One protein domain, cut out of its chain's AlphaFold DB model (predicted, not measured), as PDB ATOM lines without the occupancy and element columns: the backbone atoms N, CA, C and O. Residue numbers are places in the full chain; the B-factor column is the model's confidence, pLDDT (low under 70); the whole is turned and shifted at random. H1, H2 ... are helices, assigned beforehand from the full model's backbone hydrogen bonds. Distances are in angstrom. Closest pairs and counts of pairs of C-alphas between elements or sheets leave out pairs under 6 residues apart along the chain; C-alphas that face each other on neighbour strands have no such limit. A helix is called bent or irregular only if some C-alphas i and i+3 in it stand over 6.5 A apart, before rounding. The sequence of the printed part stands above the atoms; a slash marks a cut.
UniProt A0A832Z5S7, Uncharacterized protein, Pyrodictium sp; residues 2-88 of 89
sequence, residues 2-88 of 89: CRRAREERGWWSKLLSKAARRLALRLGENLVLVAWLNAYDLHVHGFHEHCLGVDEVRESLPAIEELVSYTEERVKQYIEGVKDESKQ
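Overview. This is residues 2 to 88 of the 89 residues of an uncharacterized protein of Pyrodictium sp (UniProt A0A832Z5S7). A long helix, H4, packs with its early part on H3 of the helical hairpin H2-H3, while residues 72 to 88 of H4 stick out as a free arm. Short H1 sits near H2. The printed part has 87 residues with four named helices, in the order H1 H2 H3 H4 along the chain, which hold 74 of them, and no named strand; the class is all helix, and the whole is loose, with a radius of gyration of the C-alphas of 16.0 A and spans of 55 by 31 by 22 A.

Arrangement. H4, residues 54 to 88, touches H3, residues 31 to 48, with residues 57 to 67 alone, at a steep tilt of 50 degrees, opposite ways; the closest C-alphas, of Ala 35 and Ile 64, are 4.8 A apart. H2, residues 13 to 27, and H3 touch as a hairpin at a shallow tilt of 19 degrees; the closest C-alphas, of Ala 20 and Leu 33, are 4.9 A apart. H1, residues 2 to 7, is close to H2 but not clearly touching; the closest C-alphas, of Ala 5 and Leu 15, are 7.2 A apart. H2 and H4 are apart. Every O i to N i+4 pair is within hydrogen-bond range in H1 and H2, 13 of 14 in H3, 26 of 31 in H4.

Along the chain. H4 runs 51.5 A from C-alpha 54 at (-6.667, 3.513, 22.138) to C-alpha 88 at (25.455, 41.010, 36.756), with a kink of 35 degrees near residue 61; it is only just irregular, C-alphas 59 and 62 being 6.9 A apart. H3 measures 24.5 A, H2 20.7 A and H1 8.8 A.

Size, cuts and confidence. The C-alphas farthest apart, of Cys 51 and Gln 88, are 55.0 A apart. The printed part has no cut, and its three links are tight. Residues 2, 4 to 5 and 84 to 88 have pLDDT under 70.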
ATOM      1  N   CYS A   2       8.932  32.043  12.656       68.50
ATOM      2  CA  CYS A   2       8.262  33.009  13.529       68.50
ATOM      3  C   CYS A   2       7.778  34.281  12.806       68.50
ATOM      4  O   CYS A   2       6.677  34.745  13.074       68.50
ATOM      5  N   ARG A   3       8.555  34.818  11.851       72.31
ATOM      6  CA  ARG A   3       8.136  35.971  11.026       72.31
ATOM      7  C   ARG A   3       6.885  35.664  10.190       72.31
ATOM      8  O   ARG A   3       5.914  36.403  10.256       72.31
ATOM      9  N   ARG A   4       6.877  34.519   9.502       69.75
ATOM     10  CA  ARG A   4       5.745  34.064   8.680       69.75
ATOM     11  C   ARG A   4       4.513  33.714   9.514       69.75
ATOM     12  O   ARG A   4       3.405  33.992   9.091       69.75
ATOM     13  N   ALA A   5       4.698  33.148  10.705       69.50
ATOM     14  CA  ALA A   5       3.588  32.885  11.620       69.50
ATOM     15  C   ALA A   5       2.901  34.184  12.082       69.50
ATOM     16  O   ALA A   5       1.683  34.227  12.214       69.50
ATOM     17  N   ARG A   6       3.666  35.270  12.277       70.00
ATOM     18  CA  ARG A   6       3.102  36.597  12.583       70.00
ATOM     19  C   ARG A   6       2.333  37.182  11.396       70.00
ATOM     20  O   ARG A   6       1.262  37.740  11.596       70.00
ATOM     21  N   GLU A   7       2.854  37.021  10.182       76.12
ATOM     22  CA  GLU A   7       2.196  37.464   8.942       76.12
ATOM     23  C   GLU A   7       0.886  36.698   8.678       76.12
ATOM     24  O   GLU A   7      -0.119  37.297   8.309       76.12
ATOM     25  N   GLU A   8       0.863  35.388   8.938       75.88
ATOM     26  CA  GLU A   8      -0.299  34.508   8.728       75.88
ATOM     27  C   GLU A   8      -1.269  34.471   9.939       75.88
ATOM     28  O   GLU A   8      -2.137  33.598  10.006       75.88
ATOM     29  N   ARG A   9      -1.130  35.410  10.896       75.38
ATOM     30  CA  ARG A   9      -1.904  35.529  12.157       75.38
ATOM     31  C   ARG A   9      -1.953  34.259  13.023       75.38
ATOM     32  O   ARG A   9      -2.857  34.102  13.839       75.38
ATOM     33  N   GLY A  10      -0.985  33.359  12.885       73.75
ATOM     34  CA  GLY A  10      -0.949  32.120  13.649       73.75
ATOM     35  C   GLY A  10       0.046  31.100  13.112       73.75
ATOM     36  O   GLY A  10       0.654  31.261  12.051       73.75
ATOM     37  N   TRP A  11       0.207  30.015  13.861       74.69
ATOM     38  CA  TRP A  11       1.014  28.875  13.447       74.69
ATOM     39  C   TRP A  11       0.138  27.839  12.759       74.69
ATOM     40  O   TRP A  11      -0.624  27.119  13.392       74.69
ATOM     41  N   TRP A  12       0.267  27.765  11.441       83.38
ATOM     42  CA  TRP A  12      -0.400  26.749  10.639       83.38
ATOM     43  C   TRP A  12       0.388  25.437  10.726       83.38
ATOM     44  O   TRP A  12       1.620  25.465  10.801       83.38
ATOM     45  N   SER A  13      -0.284  24.289  10.620       84.06
ATOM     46  CA  SER A  13       0.352  22.955  10.629       84.06
ATOM     47  C   SER A  13       1.511  22.840   9.625       84.06
ATOM     48  O   SER A  13       2.559  22.269   9.931       84.06
ATOM     49  N   LYS A  14       1.392  23.488   8.455       86.50
ATOM     50  CA  LYS A  14       2.463  23.608   7.443       86.50
ATOM     51  C   LYS A  14       3.709  24.354   7.947       86.50
ATOM     52  O   LYS A  14       4.824  24.035   7.537       86.50
ATOM     53  N   LEU A  15       3.540  25.376   8.790       89.44
ATOM     54  CA  LEU A  15       4.639  26.165   9.356       89.44
ATOM     55  C   LEU A  15       5.312  25.405  10.497       89.44
ATOM     56  O   LEU A  15       6.539  25.384  10.551       89.44
ATOM     57  N   LEU A  16       4.523  24.736  11.340       90.56
ATOM     58  CA  LEU A  16       5.022  23.868  12.407       90.56
ATOM     59  C   LEU A  16       5.800  22.677  11.836       90.56
ATOM     60  O   LEU A  16       6.929  22.434  12.244       90.56
ATOM     61  N   SER A  17       5.298  22.051  10.769       92.19
ATOM     62  CA  SER A  17       6.012  20.977  10.065       92.19
ATOM     63  C   SER A  17       7.350  21.439   9.478       92.19
ATOM     64  O   SER A  17       8.351  20.723   9.543       92.19
ATOM     65  N   LYS A  18       7.403  22.652   8.910       92.62
ATOM     66  CA  LYS A  18       8.661  23.236   8.412       92.62
ATOM     67  C   LYS A  18       9.632  23.549   9.549       92.62
ATOM     68  O   LYS A  18      10.824  23.279   9.405       92.62
ATOM     69  N   ALA A  19       9.125  24.085  10.657       93.38
ATOM     70  CA  ALA A  19       9.919  24.370  11.844       93.38
ATOM     71  C   ALA A  19      10.521  23.088  12.430       93.38
ATOM     72  O   ALA A  19      11.732  23.032  12.601       93.38
ATOM     73  N   ALA A  20       9.712  22.046  12.638       93.94
ATOM     74  CA  ALA A  20      10.152  20.768  13.192       93.94
ATOM     75  C   ALA A  20      11.277  20.134  12.357       93.94
ATOM     76  O   ALA A  20      12.322  19.777  12.894       93.94
ATOM     77  N   ARG A  21      11.132  20.101  11.022       94.12
ATOM     78  CA  ARG A  21      12.180  19.586  10.118       94.12
ATOM     79  C   ARG A  21      13.483  20.382  10.204       94.12
ATOM     80  O   ARG A  21      14.563  19.803  10.198       94.12
ATOM     81  N   ARG A  22      13.403  21.713  10.273       94.31
ATOM     82  CA  ARG A  22      14.597  22.566  10.386       94.31
ATOM     83  C   ARG A  22      15.244  22.486  11.761       94.31
ATOM     84  O   ARG A  22      16.465  22.572  11.835       94.31
ATOM     85  N   LEU A  23      14.456  22.336  12.821       93.06
ATOM     86  CA  LEU A  23      14.964  22.135  14.173       93.06
ATOM     87  C   LEU A  23      15.701  20.805  14.278       93.06
ATOM     88  O   LEU A  23      16.825  20.807  14.760       93.06
ATOM     89  N   ALA A  24      15.146  19.724  13.726       93.12
ATOM     90  CA  ALA A  24      15.823  18.432  13.711       93.12
ATOM     91  C   ALA A  24      17.195  18.498  13.019       93.12
ATOM     92  O   ALA A  24      18.198  18.048  13.564       93.12
ATOM     93  N   LEU A  25      17.273  19.170  11.863       93.12
ATOM     94  CA  LEU A  25      18.545  19.381  11.160       93.12
ATOM     95  C   LEU A  25      19.545  20.238  11.948       93.12
ATOM     96  O   LEU A  25      20.746  20.008  11.863       93.12
ATOM     97  N   ARG A  26      19.070  21.257  12.671       93.19
ATOM     98  CA  ARG A  26      19.938  22.182  13.419       93.19
ATOM     99  C   ARG A  26      20.449  21.594  14.725       93.19
ATOM    100  O   ARG A  26      21.564  21.912  15.116       93.19
ATOM    101  N   LEU A  27      19.620  20.806  15.398       89.50
ATOM    102  CA  LEU A  27      19.944  20.184  16.677       89.50
ATOM    103  C   LEU A  27      20.687  18.856  16.492       89.50
ATOM    104  O   LEU A  27      21.333  18.397  17.422       89.50
ATOM    105  N   GLY A  28      20.609  18.245  15.304       89.31
ATOM    106  CA  GLY A  28      21.134  16.896  15.076       89.31
ATOM    107  C   GLY A  28      20.303  15.805  15.761       89.31
ATOM    108  O   GLY A  28      20.713  14.650  15.793       89.31
ATOM    109  N   GLU A  29      19.130  16.160  16.285       89.25
ATOM    110  CA  GLU A  29      18.233  15.293  17.042       89.25
ATOM    111  C   GLU A  29      16.889  15.192  16.321       89.25
ATOM    112  O   GLU A  29      16.279  16.198  15.958       89.25
ATOM    113  N   ASN A  30      16.382  13.973  16.135       92.75
ATOM    114  CA  ASN A  30      15.114  13.763  15.435       92.75
ATOM    115  C   ASN A  30      13.880  13.876  16.336       92.75
ATOM    116  O   ASN A  30      12.770  13.879  15.804       92.75
ATOM    117  N   LEU A  31      14.055  14.016  17.656       95.00
ATOM    118  CA  LEU A  31      12.968  14.052  18.640       95.00
ATOM    119  C   LEU A  31      11.852  15.024  18.232       95.00
ATOM    120  O   LEU A  31      10.700  14.626  18.085       95.00
ATOM    121  N   VAL A  32      12.208  16.281  17.941       94.75
ATOM    122  CA  VAL A  32      11.240  17.331  17.577       94.75
ATOM    123  C   VAL A  32      10.433  16.967  16.331       94.75
ATOM    124  O   VAL A  32       9.245  17.274  16.245       94.75
ATOM    125  N   LEU A  33      11.063  16.324  15.345       96.06
ATOM    126  CA  LEU A  33      10.383  15.930  14.117       96.06
ATOM    127  C   LEU A  33       9.471  14.722  14.342       96.06
ATOM    128  O   LEU A  33       8.327  14.758  13.901       96.06
ATOM    129  N   VAL A  34       9.963  13.682  15.014       96.62
ATOM    130  CA  VAL A  34       9.202  12.451  15.277       96.62
ATOM    131  C   VAL A  34       7.974  12.756  16.128       96.62
ATOM    132  O   VAL A  34       6.857  12.430  15.735       96.62
ATOM    133  N   ALA A  35       8.160  13.480  17.230       96.94
ATOM    134  CA  ALA A  35       7.073  13.881  18.111       96.94
ATOM    135  C   ALA A  35       6.028  14.751  17.394       96.94
ATOM    136  O   ALA A  35       4.829  14.543  17.562       96.94
ATOM    137  N   TRP A  36       6.462  15.690  16.541       96.75
ATOM    138  CA  TRP A  36       5.541  16.503  15.743       96.75
ATOM    139  C   TRP A  36       4.730  15.668  14.742       96.75
ATOM    140  O   TRP A  36       3.545  15.931  14.559       96.75
ATOM    141  N   LEU A  37       5.349  14.682  14.086       96.31
ATOM    142  CA  LEU A  37       4.647  13.812  13.139       96.31
ATOM    143  C   LEU A  37       3.587  12.962  13.846       96.31
ATOM    144  O   LEU A  37       2.452  12.947  13.381       96.31
ATOM    145  N   ASN A  38       3.920  12.363  14.991       96.56
ATOM    146  CA  ASN A  38       2.963  11.599  15.797       96.56
ATOM    147  C   ASN A  38       1.819  12.490  16.307       96.56
ATOM    148  O   ASN A  38       0.652  12.135  16.194       96.56
ATOM    149  N   ALA A  39       2.125  13.694  16.799       96.38
ATOM    150  CA  ALA A  39       1.096  14.636  17.241       96.38
ATOM    151  C   ALA A  39       0.183  15.099  16.091       96.38
ATOM    152  O   ALA A  39      -1.019  15.280  16.282       96.38
ATOM    153  N   TYR A  40       0.744  15.307  14.895       95.81
ATOM    154  CA  TYR A  40      -0.035  15.674  13.714       95.81
ATOM    155  C   TYR A  40      -0.941  14.529  13.253       95.81
ATOM    156  O   TYR A  40      -2.089  14.781  12.896       95.81
ATOM    157  N   ASP A  41      -0.449  13.293  13.313       95.38
ATOM    158  CA  ASP A  41      -1.224  12.092  13.010       95.38
ATOM    159  C   ASP A  41      -2.420  11.948  13.961       95.38
ATOM    160  O   ASP A  41      -3.562  11.897  13.511       95.38
ATOM    161  N   LEU A  42      -2.195  12.069  15.277       95.81
ATOM    162  CA  LEU A  42      -3.276  12.101  16.268       95.81
ATOM    163  C   LEU A  42      -4.273  13.243  16.027       95.81
ATOM    164  O   LEU A  42      -5.476  13.069  16.216       95.81
ATOM    165  N   HIS A  43      -3.802  14.421  15.608       93.94
ATOM    166  CA  HIS A  43      -4.681  15.551  15.313       93.94
ATOM    167  C   HIS A  43      -5.590  15.284  14.107       93.94
ATOM    168  O   HIS A  43      -6.771  15.614  14.153       93.94
ATOM    169  N   VAL A  44      -5.055  14.722  13.023       94.88
ATOM    170  CA  VAL A  44      -5.827  14.463  11.801       94.88
ATOM    171  C   VAL A  44      -6.634  13.180  11.950       94.88
ATOM    172  O   VAL A  44      -7.860  13.219  11.993       94.88
ATOM    173  N   HIS A  45      -5.948  12.055  12.099       95.06
ATOM    174  CA  HIS A  45      -6.542  10.727  12.077       95.06
ATOM    175  C   HIS A  45      -7.272  10.396  13.389       95.06
ATOM    176  O   HIS A  45      -8.346   9.796  13.382       95.06
ATOM    177  N   GLY A  46      -6.754  10.854  14.531       93.81
ATOM    178  CA  GLY A  46      -7.419  10.676  15.823       93.81
ATOM    179  C   GLY A  46      -8.611  11.617  16.017       93.81
ATOM    180  O   GLY A  46      -9.724  11.160  16.259       93.81
ATOM    181  N   PHE A  47      -8.395  12.933  15.911       92.81
ATOM    182  CA  PHE A  47      -9.416  13.932  16.263       92.81
ATOM    183  C   PHE A  47     -10.365  14.319  15.122       92.81
ATOM    184  O   PHE A  47     -11.546  14.499  15.386       92.81
ATOM    185  N   HIS A  48      -9.905  14.473  13.874       93.31
ATOM    186  CA  HIS A  48     -10.821  14.831  12.775       93.31
ATOM    187  C   HIS A  48     -11.482  13.609  12.141       93.31
ATOM    188  O   HIS A  48     -12.657  13.671  11.789       93.31
ATOM    189  N   GLU A  49     -10.741  12.509  11.990       92.69
ATOM    190  CA  GLU A  49     -11.224  11.325  11.266       92.69
ATOM    191  C   GLU A  49     -11.721  10.194  12.177       92.69
ATOM    192  O   GLU A  49     -12.401   9.288  11.697       92.69
ATOM    193  N   HIS A  50     -11.436  10.256  13.483       92.50
ATOM    194  CA  HIS A  50     -11.850   9.262  14.486       92.50
ATOM    195  C   HIS A  50     -11.469   7.815  14.119       92.50
ATOM    196  O   HIS A  50     -12.185   6.873  14.464       92.50
ATOM    197  N   CYS A  51     -10.365   7.624  13.394       93.25
ATOM    198  CA  CYS A  51      -9.963   6.317  12.879       93.25
ATOM    199  C   CYS A  51      -8.921   5.604  13.752       93.25
ATOM    200  O   CYS A  51      -8.715   4.404  13.578       93.25
ATOM    201  N   LEU A  52      -8.305   6.308  14.707       93.38
ATOM    202  CA  LEU A  52      -7.337   5.730  15.642       93.38
ATOM    203  C   LEU A  52      -8.020   5.189  16.902       93.38
ATOM    204  O   LEU A  52      -8.868   5.853  17.504       93.38
ATOM    205  N   GLY A  53      -7.623   3.985  17.311       93.94
ATOM    206  CA  GLY A  53      -8.024   3.363  18.563       93.94
ATOM    207  C   GLY A  53      -7.113   3.753  19.728       93.94
ATOM    208  O   GLY A  53      -6.177   4.544  19.612       93.94
ATOM    209  N   VAL A  54      -7.411   3.199  20.906       95.12
ATOM    210  CA  VAL A  54      -6.667   3.513  22.138       95.12
ATOM    211  C   VAL A  54      -5.210   3.052  22.047       95.12
ATOM    212  O   VAL A  54      -4.335   3.690  22.632       95.12
ATOM    213  N   ASP A  55      -4.940   1.968  21.327       96.25
ATOM    214  CA  ASP A  55      -3.593   1.412  21.229       96.25
ATOM    215  C   ASP A  55      -2.709   2.254  20.300       96.25
ATOM    216  O   ASP A  55      -1.611   2.628  20.704       96.25
ATOM    217  N   GLU A  56      -3.222   2.706  19.151       94.06
ATOM    218  CA  GLU A  56      -2.507   3.638  18.265       94.06
ATOM    219  C   GLU A  56      -2.242   4.989  18.954       94.06
ATOM    220  O   GLU A  56      -1.175   5.596  18.799       94.06
ATOM    221  N   VAL A  57      -3.192   5.449  19.780       94.19
ATOM    222  CA  VAL A  57      -2.990   6.634  20.625       94.19
ATOM    223  C   VAL A  57      -1.843   6.395  21.605       94.19
ATOM    224  O   VAL A  57      -0.937   7.224  21.684       94.19
ATOM    225  N   ARG A  58      -1.836   5.263  22.322       96.12
ATOM    226  CA  ARG A  58      -0.778   4.922  23.288       96.12
ATOM    227  C   ARG A  58       0.601   4.823  22.651       96.12
ATOM    228  O   ARG A  58       1.559   5.260  23.275       96.12
ATOM    229  N   GLU A  59       0.712   4.287  21.441       95.12
ATOM    230  CA  GLU A  59       1.990   4.199  20.720       95.12
ATOM    231  C   GLU A  59       2.570   5.578  20.381       95.12
ATOM    232  O   GLU A  59       3.786   5.770  20.387       95.12
ATOM    233  N   SER A  60       1.703   6.561  20.133       93.31
ATOM    234  CA  SER A  60       2.107   7.924  19.777       93.31
ATOM    235  C   SER A  60       2.543   8.769  20.979       93.31
ATOM    236  O   SER A  60       3.350   9.690  20.812       93.31
ATOM    237  N   LEU A  61       2.032   8.473  22.182       95.31
ATOM    238  CA  LEU A  61       2.235   9.293  23.386       95.31
ATOM    239  C   LEU A  61       3.702   9.450  23.823       95.31
ATOM    240  O   LEU A  61       4.092  10.596  24.043       95.31
ATOM    241  N   PRO A  62       4.544   8.398  23.903       97.12
ATOM    242  CA  PRO A  62       5.885   8.520  24.478       97.12
ATOM    243  C   PRO A  62       6.753   9.581  23.794       97.12
ATOM    244  O   PRO A  62       7.393  10.384  24.464       97.12
ATOM    245  N   ALA A  63       6.723   9.645  22.459       95.00
ATOM    246  CA  ALA A  63       7.489  10.644  21.712       95.00
ATOM    247  C   ALA A  63       6.979  12.075  21.968       95.00
ATOM    248  O   ALA A  63       7.760  13.026  21.995       95.00
ATOM    249  N   ILE A  64       5.665  12.238  22.145       96.25
ATOM    250  CA  ILE A  64       5.041  13.537  22.416       96.25
ATOM    251  C   ILE A  64       5.383  13.993  23.836       96.25
ATOM    252  O   ILE A  64       5.770  15.145  24.024       96.25
ATOM    253  N   GLU A  65       5.284  13.094  24.813       97.31
ATOM    254  CA  GLU A  65       5.651  13.353  26.207       97.31
ATOM    255  C   GLU A  65       7.131  13.728  26.328       97.31
ATOM    256  O   GLU A  65       7.460  14.735  26.953       97.31
ATOM    257  N   GLU A  66       8.015  13.001  25.641       96.88
ATOM    258  CA  GLU A  66       9.446  13.304  25.609       96.88
ATOM    259  C   GLU A  66       9.725  14.703  25.035       96.88
ATOM    260  O   GLU A  66      10.524  15.457  25.595       96.88
ATOM    261  N   LEU A  67       9.026  15.112  23.966       96.25
ATOM    262  CA  LEU A  67       9.149  16.471  23.427       96.25
ATOM    263  C   LEU A  67       8.688  17.539  24.431       96.25
ATOM    264  O   LEU A  67       9.298  18.612  24.497       96.25
ATOM    265  N   VAL A  68       7.620  17.275  25.188       96.69
ATOM    266  CA  VAL A  68       7.126  18.198  26.220       96.69
ATOM    267  C   VAL A  68       8.181  18.365  27.306       96.69
ATOM    268  O   VAL A  68       8.610  19.494  27.542       96.69
ATOM    269  N   SER A  69       8.679  17.268  27.881       97.19
ATOM    270  CA  SER A  69       9.719  17.315  28.915       97.19
ATOM    271  C   SER A  69      10.997  17.995  28.420       97.19
ATOM    272  O   SER A  69      11.502  18.910  29.067       97.19
ATOM    273  N   TYR A  70      11.469  17.646  27.221       94.62
ATOM    274  CA  TYR A  70      12.618  18.299  26.591       94.62
ATOM    275  C   TYR A  70      12.423  19.818  26.461       94.62
ATOM    276  O   TYR A  70      13.336  20.613  26.707       94.62
ATOM    277  N   THR A  71      11.220  20.247  26.074       94.38
ATOM    278  CA  THR A  71      10.903  21.670  25.918       94.38
ATOM    279  C   THR A  71      10.860  22.377  27.270       94.38
ATOM    280  O   THR A  71      11.416  23.469  27.396       94.38
ATOM    281  N   GLU A  72      10.246  21.766  28.285       95.31
ATOM    282  CA  GLU A  72      10.195  22.297  29.652       95.31
ATOM    283  C   GLU A  72      11.597  22.509  30.229       95.31
ATOM    284  O   GLU A  72      11.897  23.588  30.746       95.31
ATOM    285  N   GLU A  73      12.484  21.526  30.072       94.75
ATOM    286  CA  GLU A  73      13.876  21.622  30.512       94.75
ATOM    287  C   GLU A  73      14.615  22.775  29.827       94.75
ATOM    288  O   GLU A  73      15.277  23.576  30.492       94.75
ATOM    289  N   ARG A  74      14.471  22.917  28.502       92.19
ATOM    290  CA  ARG A  74      15.133  23.989  27.741       92.19
ATOM    291  C   ARG A  74      14.596  25.370  28.090       92.19
ATOM    292  O   ARG A  74      15.371  26.321  28.180       92.19
ATOM    293  N   VAL A  75      13.290  25.493  28.321       94.19
ATOM    294  CA  VAL A  75      12.677  26.747  28.777       94.19
ATOM    295  C   VAL A  75      13.165  27.101  30.179       94.19
ATOM    296  O   VAL A  75      13.510  28.256  30.423       94.19
ATOM    297  N   LYS A  76      13.257  26.123  31.085       94.25
ATOM    298  CA  LYS A  76      13.778  26.337  32.437       94.25
ATOM    299  C   LYS A  76      15.229  26.822  32.411       94.25
ATOM    300  O   LYS A  76      15.515  27.858  33.005       94.25
ATOM    301  N   GLN A  77      16.100  26.145  31.660       92.12
ATOM    302  CA  GLN A  77      17.501  26.546  31.475       92.12
ATOM    303  C   GLN A  77      17.620  27.968  30.917       92.12
ATOM    304  O   GLN A  77      18.423  28.763  31.399       92.12
ATOM    305  N   TYR A  78      16.790  28.315  29.929       91.25
ATOM    306  CA  TYR A  78      16.758  29.662  29.366       91.25
ATOM    307  C   TYR A  78      16.340  30.716  30.404       91.25
ATOM    308  O   TYR A  78      16.985  31.753  30.525       91.25
ATOM    309  N   ILE A  79      15.287  30.455  31.187       91.12
ATOM    310  CA  ILE A  79      14.811  31.379  32.228       91.12
ATOM    311  C   ILE A  79      15.858  31.563  33.332       91.12
ATOM    312  O   ILE A  79      16.034  32.676  33.826       91.12
ATOM    313  N   GLU A  80      16.529  30.488  33.744       90.25
ATOM    314  CA  GLU A  80      17.594  30.536  34.749       90.25
ATOM    315  C   GLU A  80      18.798  31.339  34.240       90.25
ATOM    316  O   GLU A  80      19.236  32.256  34.931       90.25
ATOM    317  N   GLY A  81      19.235  31.116  32.995       83.12
ATOM    318  CA  GLY A  81      20.308  31.901  32.373       83.12
ATOM    319  C   GLY A  81      19.997  33.401  32.280       83.12
ATOM    320  O   GLY A  81      20.835  34.232  32.616       83.12
ATOM    321  N   VAL A  82      18.760  33.770  31.928       80.94
ATOM    322  CA  VAL A  82      18.323  35.182  31.872       80.94
ATOM    323  C   VAL A  82      18.331  35.852  33.259       80.94
ATOM    324  O   VAL A  82      18.583  37.055  33.383       80.94
ATOM    325  N   LYS A  83      18.066  35.097  34.334       72.50
ATOM    326  CA  LYS A  83      18.112  35.616  35.714       72.50
ATOM    327  C   LYS A  83      19.533  35.869  36.208       72.50
ATOM    328  O   LYS A  83      19.717  36.752  37.042       72.50
ATOM    329  N   ASP A  84      20.508  35.110  35.729       68.00
ATOM    330  CA  ASP A  84      21.905  35.309  36.108       68.00
ATOM    331  C   ASP A  84      22.518  36.518  35.384       68.00
ATOM    332  O   ASP A  84      23.188  37.328  36.023       68.00
ATOM    333  N   GLU A  85      22.185  36.739  34.107       67.00
ATOM    334  CA  GLU A  85      22.629  37.923  33.349       67.00
ATOM    335  C   GLU A  85      22.093  39.244  33.934       67.00
ATOM    336  O   GLU A  85      22.811  40.238  34.006       67.00
ATOM    337  N   SER A  86      20.850  39.248  34.424       62.19
ATOM    338  CA  SER A  86      20.205  40.428  35.032       62.19
ATOM    339  C   SER A  86      20.664  40.749  36.460       62.19
ATOM    340  O   SER A  86      20.336  41.814  36.974       62.19
ATOM    341  N   LYS A  87      21.423  39.855  37.110       59.00
ATOM    342  CA  LYS A  87      22.082  40.119  38.403       59.00
ATOM    343  C   LYS A  87      23.511  40.649  38.252       59.00
ATOM    344  O   LYS A  87      24.094  41.075  39.247       59.00
ATOM    345  N   GLN A  88      24.088  40.565  37.053       53.16
ATOM    346  CA  GLN A  88      25.455  41.010  36.756       53.16
ATOM    347  C   GLN A  88      25.535  42.435  36.187       53.16
ATOM    348  O   GLN A  88      26.627  42.999  36.146       53.16
TER     349      GLN A  88